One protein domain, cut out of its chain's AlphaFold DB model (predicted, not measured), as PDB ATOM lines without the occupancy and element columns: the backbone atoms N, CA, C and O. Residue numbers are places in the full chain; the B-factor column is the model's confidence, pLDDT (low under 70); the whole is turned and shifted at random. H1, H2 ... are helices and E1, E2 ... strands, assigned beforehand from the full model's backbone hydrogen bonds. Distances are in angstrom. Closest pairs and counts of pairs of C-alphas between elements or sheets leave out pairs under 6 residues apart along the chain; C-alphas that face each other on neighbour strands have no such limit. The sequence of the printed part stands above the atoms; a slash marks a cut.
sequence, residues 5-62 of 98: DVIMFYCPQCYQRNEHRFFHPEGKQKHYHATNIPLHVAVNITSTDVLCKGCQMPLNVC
ATOM      1  N   ASP A   5     209.510 199.561 147.005       94.88
ATOM      2  CA  ASP A   5     209.631 198.269 147.666       94.88
ATOM      3  C   ASP A   5     208.820 197.231 146.855       94.88
ATOM      4  O   ASP A   5     208.132 197.559 145.880       94.88
ATOM      5  N   VAL A   6     208.949 195.948 147.198       95.19
ATOM      6  CA  VAL A   6     208.342 194.825 146.468       95.19
ATOM      7  C   VAL A   6     207.435 194.024 147.391       95.19
ATOM      8  O   VAL A   6     207.866 193.578 148.454       95.19
ATOM      9  N   ILE A   7     206.196 193.779 146.965       94.69
ATOM     10  CA  ILE A   7     205.275 192.851 147.633       94.69
ATOM     11  C   ILE A   7     205.249 191.540 146.862       94.69
ATOM     12  O   ILE A   7     204.977 191.508 145.660       94.69
ATOM     13  N   MET A   8     205.513 190.453 147.576       95.88
ATOM     14  CA  MET A   8     205.383 189.082 147.103       95.88
ATOM     15  C   MET A   8     204.032 188.520 147.540       95.88
ATOM     16  O   MET A   8     203.680 188.580 148.719       95.88
ATOM     17  N   PHE A   9     203.299 187.936 146.602       95.00
ATOM     18  CA  PHE A   9     201.997 187.319 146.852       95.00
ATOM     19  C   PHE A   9     201.776 186.132 145.917       95.00
ATOM     20  O   PHE A   9     202.498 185.953 144.936       95.00
ATOM     21  N   TYR A  10     200.773 185.314 146.211       96.25
ATOM     22  CA  TYR A  10     200.399 184.179 145.375       96.25
ATOM     23  C   TYR A  10     199.091 184.477 144.655       96.25
ATOM     24  O   TYR A  10     198.167 185.041 145.237       96.25
ATOM     25  N   CYS A  11     199.015 184.117 143.375       96.56
ATOM     26  CA  CYS A  11     197.772 184.245 142.629       96.56
ATOM     27  C   CYS A  11     196.717 183.297 143.220       96.56
ATOM     28  O   CYS A  11     196.998 182.102 143.316       96.56
ATOM     29  N   PRO A  12     195.502 183.773 143.542       95.06
ATOM     30  CA  PRO A  12     194.453 182.921 144.101       95.06
ATOM     31  C   PRO A  12     193.947 181.860 143.111       95.06
ATOM     32  O   PRO A  12     193.375 180.861 143.530       95.06
ATOM     33  N   GLN A  13     194.170 182.054 141.804       96.94
ATOM     34  CA  GLN A  13     193.702 181.139 140.762       96.94
ATOM     35  C   GLN A  13     194.703 180.020 140.443       96.94
ATOM     36  O   GLN A  13     194.326 178.857 140.350       96.94
ATOM     37  N   CYS A  14     195.974 180.363 140.209       97.38
ATOM     38  CA  CYS A  14     196.989 179.404 139.746       97.38
ATOM     39  C   CYS A  14     198.093 179.126 140.770       97.38
ATOM     40  O   CYS A  14     199.014 178.367 140.472       97.38
ATOM     41  N   TYR A  15     198.035 179.765 141.941       96.75
ATOM     42  CA  TYR A  15     198.992 179.613 143.041       96.75
ATOM     43  C   TYR A  15     200.449 179.920 142.677       96.75
ATOM     44  O   TYR A  15     201.362 179.612 143.439       96.75
ATOM     45  N   GLN A  16     200.702 180.566 141.535       97.56
ATOM     46  CA  GLN A  16     202.040 181.032 141.201       97.56
ATOM     47  C   GLN A  16     202.396 182.289 141.991       97.56
ATOM     48  O   GLN A  16     201.568 183.187 142.193       97.56
ATOM     49  N   ARG A  17     203.667 182.364 142.395       96.56
ATOM     50  CA  ARG A  17     204.249 183.540 143.038       96.56
ATOM     51  C   ARG A  17     204.300 184.707 142.055       96.56
ATOM     52  O   ARG A  17     204.777 184.583 140.929       96.56
ATOM     53  N   ASN A  18     203.840 185.854 142.522       96.81
ATOM     54  CA  ASN A  18     203.868 187.131 141.838       96.81
ATOM     55  C   ASN A  18     204.610 188.156 142.697       96.81
ATOM     56  O   ASN A  18     204.777 187.989 143.906       96.81
ATOM     57  N   GLU A  19     205.088 189.202 142.033       95.94
ATOM     58  CA  GLU A  19     205.821 190.298 142.651       95.94
ATOM     59  C   GLU A  19     205.332 191.598 142.040       95.94
ATOM     60  O   GLU A  19     205.283 191.716 140.811       95.94
ATOM     61  N   HIS A  20     204.993 192.557 142.893       93.81
ATOM     62  CA  HIS A  20     204.565 193.882 142.481       93.81
ATOM     63  C   HIS A  20     205.447 194.940 143.139       93.81
ATOM     64  O   HIS A  20     205.690 194.892 144.346       93.81
ATOM     65  N   ARG A  21     205.944 195.878 142.327       93.94
ATOM     66  CA  ARG A  21     206.675 197.054 142.800       93.94
ATOM     67  C   ARG A  21     205.668 198.146 143.103       93.94
ATOM     68  O   ARG A  21     204.895 198.500 142.220       93.94
ATOM     69  N   PHE A  22     205.732 198.694 144.305       90.75
ATOM     70  CA  PHE A  22     204.954 199.864 144.686       90.75
ATOM     71  C   PHE A  22     205.920 200.992 145.043       90.75
ATOM     72  O   PHE A  22     206.937 200.782 145.710       90.75
ATOM     73  N   PHE A  23     205.631 202.188 144.542       91.19
ATOM     74  CA  PHE A  23     206.513 203.346 144.648       91.19
ATOM     75  C   PHE A  23     206.051 204.238 145.794       91.19
ATOM     76  O   PHE A  23     204.881 204.606 145.854       91.19
ATOM     77  N   HIS A  24     206.963 204.591 146.700       89.88
ATOM     78  CA  HIS A  24     206.651 205.454 147.840       89.88
ATOM     79  C   HIS A  24     207.896 206.219 148.326       89.88
ATOM     80  O   HIS A  24     209.023 205.772 148.086       89.88
ATOM     81  N   PRO A  25     207.725 207.357 149.033       89.69
ATOM     82  CA  PRO A  25     208.840 208.226 149.432       89.69
ATOM     83  C   PRO A  25     209.903 207.553 150.311       89.69
ATOM     84  O   PRO A  25     211.047 207.996 150.340       89.69
ATOM     85  N   GLU A  26     209.540 206.484 151.019       89.44
ATOM     86  CA  GLU A  26     210.425 205.753 151.936       89.44
ATOM     87  C   GLU A  26     210.989 204.449 151.345       89.44
ATOM     88  O   GLU A  26     211.548 203.640 152.089       89.44
ATOM     89  N   GLY A  27     210.829 204.224 150.036       91.56
ATOM     90  CA  GLY A  27     211.215 202.976 149.377       91.56
ATOM     91  C   GLY A  27     212.699 202.648 149.542       91.56
ATOM     92  O   GLY A  27     213.569 203.497 149.341       91.56
ATOM     93  N   LYS A  28     212.995 201.398 149.911       94.25
ATOM     94  CA  LYS A  28     214.347 200.904 150.231       94.25
ATOM     95  C   LYS A  28     214.719 199.646 149.444       94.25
ATOM     96  O   LYS A  28     215.709 199.000 149.778       94.25
ATOM     97  N   GLN A  29     213.948 199.303 148.413       94.62
ATOM     98  CA  GLN A  29     214.090 198.093 147.599       94.62
ATOM     99  C   GLN A  29     213.994 196.807 148.436       94.62
ATOM    100  O   GLN A  29     214.616 195.783 148.144       94.62
ATOM    101  N   LYS A  30     213.205 196.860 149.511       94.88
ATOM    102  CA  LYS A  30     212.921 195.723 150.382       94.88
ATOM    103  C   LYS A  30     211.814 194.860 149.799       94.88
ATOM    104  O   LYS A  30     210.984 195.317 149.021       94.88
ATOM    105  N   HIS A  31     211.814 193.597 150.207       95.88
ATOM    106  CA  HIS A  31     210.810 192.619 149.810       95.88
ATOM    107  C   HIS A  31     209.969 192.250 151.029       95.88
ATOM    108  O   HIS A  31     210.517 191.872 152.067       95.88
ATOM    109  N   TYR A  32     208.652 192.330 150.888       94.69
ATOM    110  CA  TYR A  32     207.686 191.946 151.911       94.69
ATOM    111  C   TYR A  32     206.770 190.858 151.372       94.69
ATOM    112  O   TYR A  32     206.453 190.821 150.185       94.69
ATOM    113  N   HIS A  33     206.333 189.961 152.249       94.19
ATOM    114  CA  HIS A  33     205.254 189.037 151.921       94.19
ATOM    115  C   HIS A  33     203.913 189.729 152.178       94.19
ATOM    116  O   HIS A  33     203.802 190.469 153.152       94.19
ATOM    117  N   ALA A  34     202.893 189.467 151.359       91.00
ATOM    118  CA  ALA A  34     201.585 190.120 151.478       91.00
ATOM    119  C   ALA A  34     200.926 189.975 152.862       91.00
ATOM    120  O   ALA A  34     200.200 190.860 153.295       91.00
ATOM    121  N   THR A  35     201.225 188.896 153.587       89.06
ATOM    122  CA  THR A  35     200.714 188.648 154.949       89.06
ATOM    123  C   THR A  35     201.581 189.238 156.065       89.06
ATOM    124  O   THR A  35     201.259 189.074 157.238       89.06
ATOM    125  N   ASN A  36     202.712 189.863 155.736       89.44
ATOM    126  CA  ASN A  36     203.659 190.416 156.704       89.44
ATOM    127  C   ASN A  36     204.240 191.739 156.186       89.44
ATOM    128  O   ASN A  36     205.445 191.872 155.947       89.44
ATOM    129  N   ILE A  37     203.345 192.699 155.960       88.38
ATOM    130  CA  ILE A  37     203.689 194.060 155.556       88.38
ATOM    131  C   ILE A  37     203.681 194.942 156.814       88.38
ATOM    132  O   ILE A  37     202.653 195.026 157.489       88.38
ATOM    133  N   PRO A  38     204.793 195.616 157.158       88.12
ATOM    134  CA  PRO A  38     204.816 196.558 158.272       88.12
ATOM    135  C   PRO A  38     203.826 197.714 158.070       88.12
ATOM    136  O   PRO A  38     203.689 198.224 156.961       88.12
ATOM    137  N   LEU A  39     203.211 198.204 159.153       85.31
ATOM    138  CA  LEU A  39     202.194 199.266 159.088       85.31
ATOM    139  C   LEU A  39     202.667 200.529 158.341       85.31
ATOM    140  O   LEU A  39     201.943 201.053 157.504       85.31
ATOM    141  N   HIS A  40     203.898 200.983 158.599       83.31
ATOM    142  CA  HIS A  40     204.478 202.161 157.933       83.31
ATOM    143  C   HIS A  40     204.650 201.981 156.415       83.31
ATOM    144  O   HIS A  40     204.686 202.955 155.672       83.31
ATOM    145  N   VAL A  41     204.735 200.737 155.938       87.56
ATOM    146  CA  VAL A  41     204.756 200.411 154.509       87.56
ATOM    147  C   VAL A  41     203.330 200.337 153.971       87.56
ATOM    148  O   VAL A  41     203.041 200.914 152.928       87.56
ATOM    149  N   ALA A  42     202.434 199.676 154.712       87.44
ATOM    150  CA  ALA A  42     201.046 199.458 154.324       87.44
ATOM    151  C   ALA A  42     200.318 200.772 153.986       87.44
ATOM    152  O   ALA A  42     199.696 200.868 152.935       87.44
ATOM    153  N   VAL A  43     200.477 201.821 154.799       86.75
ATOM    154  CA  VAL A  43     199.822 203.130 154.576       86.75
ATOM    155  C   VAL A  43     200.148 203.795 153.230       86.75
ATOM    156  O   VAL A  43     199.440 204.711 152.823       86.75
ATOM    157  N   ASN A  44     201.201 203.351 152.539       87.56
ATOM    158  CA  ASN A  44     201.611 203.878 151.238       87.56
ATOM    159  C   ASN A  44     201.115 203.036 150.045       87.56
ATOM    160  O   ASN A  44     201.391 203.388 148.900       87.56
ATOM    161  N   ILE A  45     200.428 201.912 150.278       87.94
ATOM    162  CA  ILE A  45     199.964 201.014 149.213       87.94
ATOM    163  C   ILE A  45     198.658 201.548 148.622       87.94
ATOM    164  O   ILE A  45     197.645 201.645 149.310       87.94
ATOM    165  N   THR A  46     198.662 201.826 147.321       87.62
ATOM    166  CA  THR A  46     197.462 202.182 146.554       87.62
ATOM    167  C   THR A  46     196.986 201.009 145.702       87.62
ATOM    168  O   THR A  46     197.801 200.230 145.203       87.62
ATOM    169  N   SER A  47     195.668 200.903 145.497       91.31
ATOM    170  CA  SER A  47     195.083 199.862 144.639       91.31
ATOM    171  C   SER A  47     195.658 199.932 143.222       91.31
ATOM    172  O   SER A  47     195.717 201.013 142.634       91.31
ATOM    173  N   THR A  48     196.109 198.793 142.697       93.00
ATOM    174  CA  THR A  48     196.706 198.688 141.360       93.00
ATOM    175  C   THR A  48     196.316 197.371 140.697       93.00
ATOM    176  O   THR A  48     196.389 196.311 141.319       93.00
ATOM    177  N   ASP A  49     195.960 197.428 139.415       94.94
ATOM    178  CA  ASP A  49     195.681 196.236 138.614       94.94
ATOM    179  C   ASP A  49     196.961 195.676 137.987       94.94
ATOM    180  O   ASP A  49     197.749 196.393 137.364       94.94
ATOM    181  N   VAL A  50     197.164 194.369 138.135       94.56
ATOM    182  CA  VAL A  50     198.308 193.644 137.574       94.56
ATOM    183  C   VAL A  50     197.858 192.336 136.943       94.56
ATOM    184  O   VAL A  50     196.888 191.718 137.372       94.56
ATOM    185  N   LEU A  51     198.589 191.866 135.936       96.75
ATOM    186  CA  LEU A  51     198.365 190.537 135.376       96.75
ATOM    187  C   LEU A  51     199.181 189.501 136.143       96.75
ATOM    188  O   LEU A  51     200.372 189.693 136.404       96.75
ATOM    189  N   CYS A  52     198.558 188.369 136.468       97.31
ATOM    190  CA  CYS A  52     199.282 187.233 137.014       97.31
ATOM    191  C   CYS A  52     200.343 186.739 136.017       97.31
ATOM    192  O   CYS A  52     200.010 186.365 134.893       97.31
ATOM    193  N   LYS A  53     201.600 186.610 136.454       96.00
ATOM    194  CA  LYS A  53     202.696 186.060 135.637       96.00
ATOM    195  C   LYS A  53     202.418 184.634 135.140       96.00
ATOM    196  O   LYS A  53     202.914 184.261 134.084       96.00
ATOM    197  N   GLY A  54     201.617 183.862 135.878       96.75
ATOM    198  CA  GLY A  54     201.318 182.462 135.574       96.75
ATOM    199  C   GLY A  54     200.126 182.229 134.663       96.75
ATOM    200  O   GLY A  54     200.245 181.539 133.658       96.75
ATOM    201  N   CYS A  55     198.963 182.776 135.025       97.38
ATOM    202  CA  CYS A  55     197.710 182.527 134.302       97.38
ATOM    203  C   CYS A  55     197.179 183.743 133.536       97.38
ATOM    204  O   CYS A  55     196.107 183.647 132.954       97.38
ATOM    205  N   GLN A  56     197.889 184.880 133.558       97.56
ATOM    206  CA  GLN A  56     197.490 186.139 132.910       97.56
ATOM    207  C   GLN A  56     196.125 186.692 133.360       97.56
ATOM    208  O   GLN A  56     195.619 187.640 132.769       97.56
ATOM    209  N   MET A  57     195.538 186.147 134.431       96.88
ATOM    210  CA  MET A  57     194.317 186.693 135.017       96.88
ATOM    211  C   MET A  57     194.595 188.075 135.624       96.88
ATOM    212  O   MET A  57     195.639 188.238 136.271       96.88
ATOM    213  N   PRO A  58     193.682 189.049 135.455       96.88
ATOM    214  CA  PRO A  58     193.781 190.336 136.127       96.88
ATOM    215  C   PRO A  58     193.608 190.148 137.636       96.88
ATOM    216  O   PRO A  58     192.713 189.436 138.091       96.88
ATOM    217  N   LEU A  59     194.489 190.776 138.404       95.56
ATOM    218  CA  LEU A  59     194.500 190.787 139.859       95.56
ATOM    219  C   LEU A  59     194.463 192.240 140.319       95.56
ATOM    220  O   LEU A  59     195.296 193.037 139.890       95.56
ATOM    221  N   ASN A  60     193.538 192.562 141.216       94.19
ATOM    222  CA  ASN A  60     193.556 193.836 141.918       94.19
ATOM    223  C   ASN A  60     194.399 193.678 143.188       94.19
ATOM    224  O   ASN A  60     194.063 192.881 144.064       94.19
ATOM    225  N   VAL A  61     195.524 194.389 143.263       91.81
ATOM    226  CA  VAL A  61     196.400 194.402 144.439       91.81
ATOM    227  C   VAL A  61     196.036 195.620 145.274       91.81
ATOM    228  O   VAL A  61     196.300 196.752 144.877       91.81
ATOM    229  N   CYS A  62     195.423 195.385 146.428       89.56
ATOM    230  CA  CYS A  62     195.033 196.409 147.389       89.56
ATOM    231  C   CYS A  62     195.205 195.886 148.819       89.56
ATOM    232  O   CYS A  62     195.385 194.687 149.042       89.56
TER     233      CYS A  62
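Overview. This is residues 5 to 62 of the 98 residues of an uncharacterized protein of Candidatus Pacearchaeota archaeon (UniProt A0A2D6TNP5). Two antiparallel strand hairpins, E1 with E2 and E4 with E5, make an elongated body with their turns, residues 11 to 16 and 52 to 57, at the same end. Short E3 runs beside E1 on the side away from E2, and the one small helix, H1, lies toward the other end. The printed part has 58 residues, with E1, E2, E3, H1, E4 and E5 in chain order; the mixed sheet runs E2, E1, E3, and E4 and E5 form an antiparallel one. It is mostly strand, with 28 residues in named elements, under half. It is compact, with a radius of gyration of the C-alphas of 11.3 A and spans of 32 by 18 by 16 A.

Arrangement. E1, residues 5 to 10, and E2, residues 17 to 23, are an antiparallel hairpin, with N 7 and O 20 at 2.9 A, within hydrogen-bond range. E3, residues 31 to 33, is parallel to E1, with N 8 and O 32 at 2.8 A. H1, residues 39 to 42, is not on this sheet and is too short for an O i to N i+4 pair; its one O i to N i+3 pair is within range. E4, residues 48 to 51, and E5, residues 58 to 61, are an antiparallel hairpin, with N 59 and O 50 at 2.8 A. The closest C-alphas of E2 and E4, His 20 and Val 50, are 8.0 A apart.

Along the chain. E1 begins at C-alpha 5 (209.631, 198.269, 147.666) and is 17.0 A long. E2 is 20.0 A long, E4 10.2 A. E5 ends at C-alpha 61 (196.400, 194.402, 144.439).

Size, cuts and confidence. The C-alphas of Cys 14 and Pro 25, the two farthest apart, are 32.6 A apart. The printed part has no cut, no link is long, and no printed residue is under 70 in pLDDT.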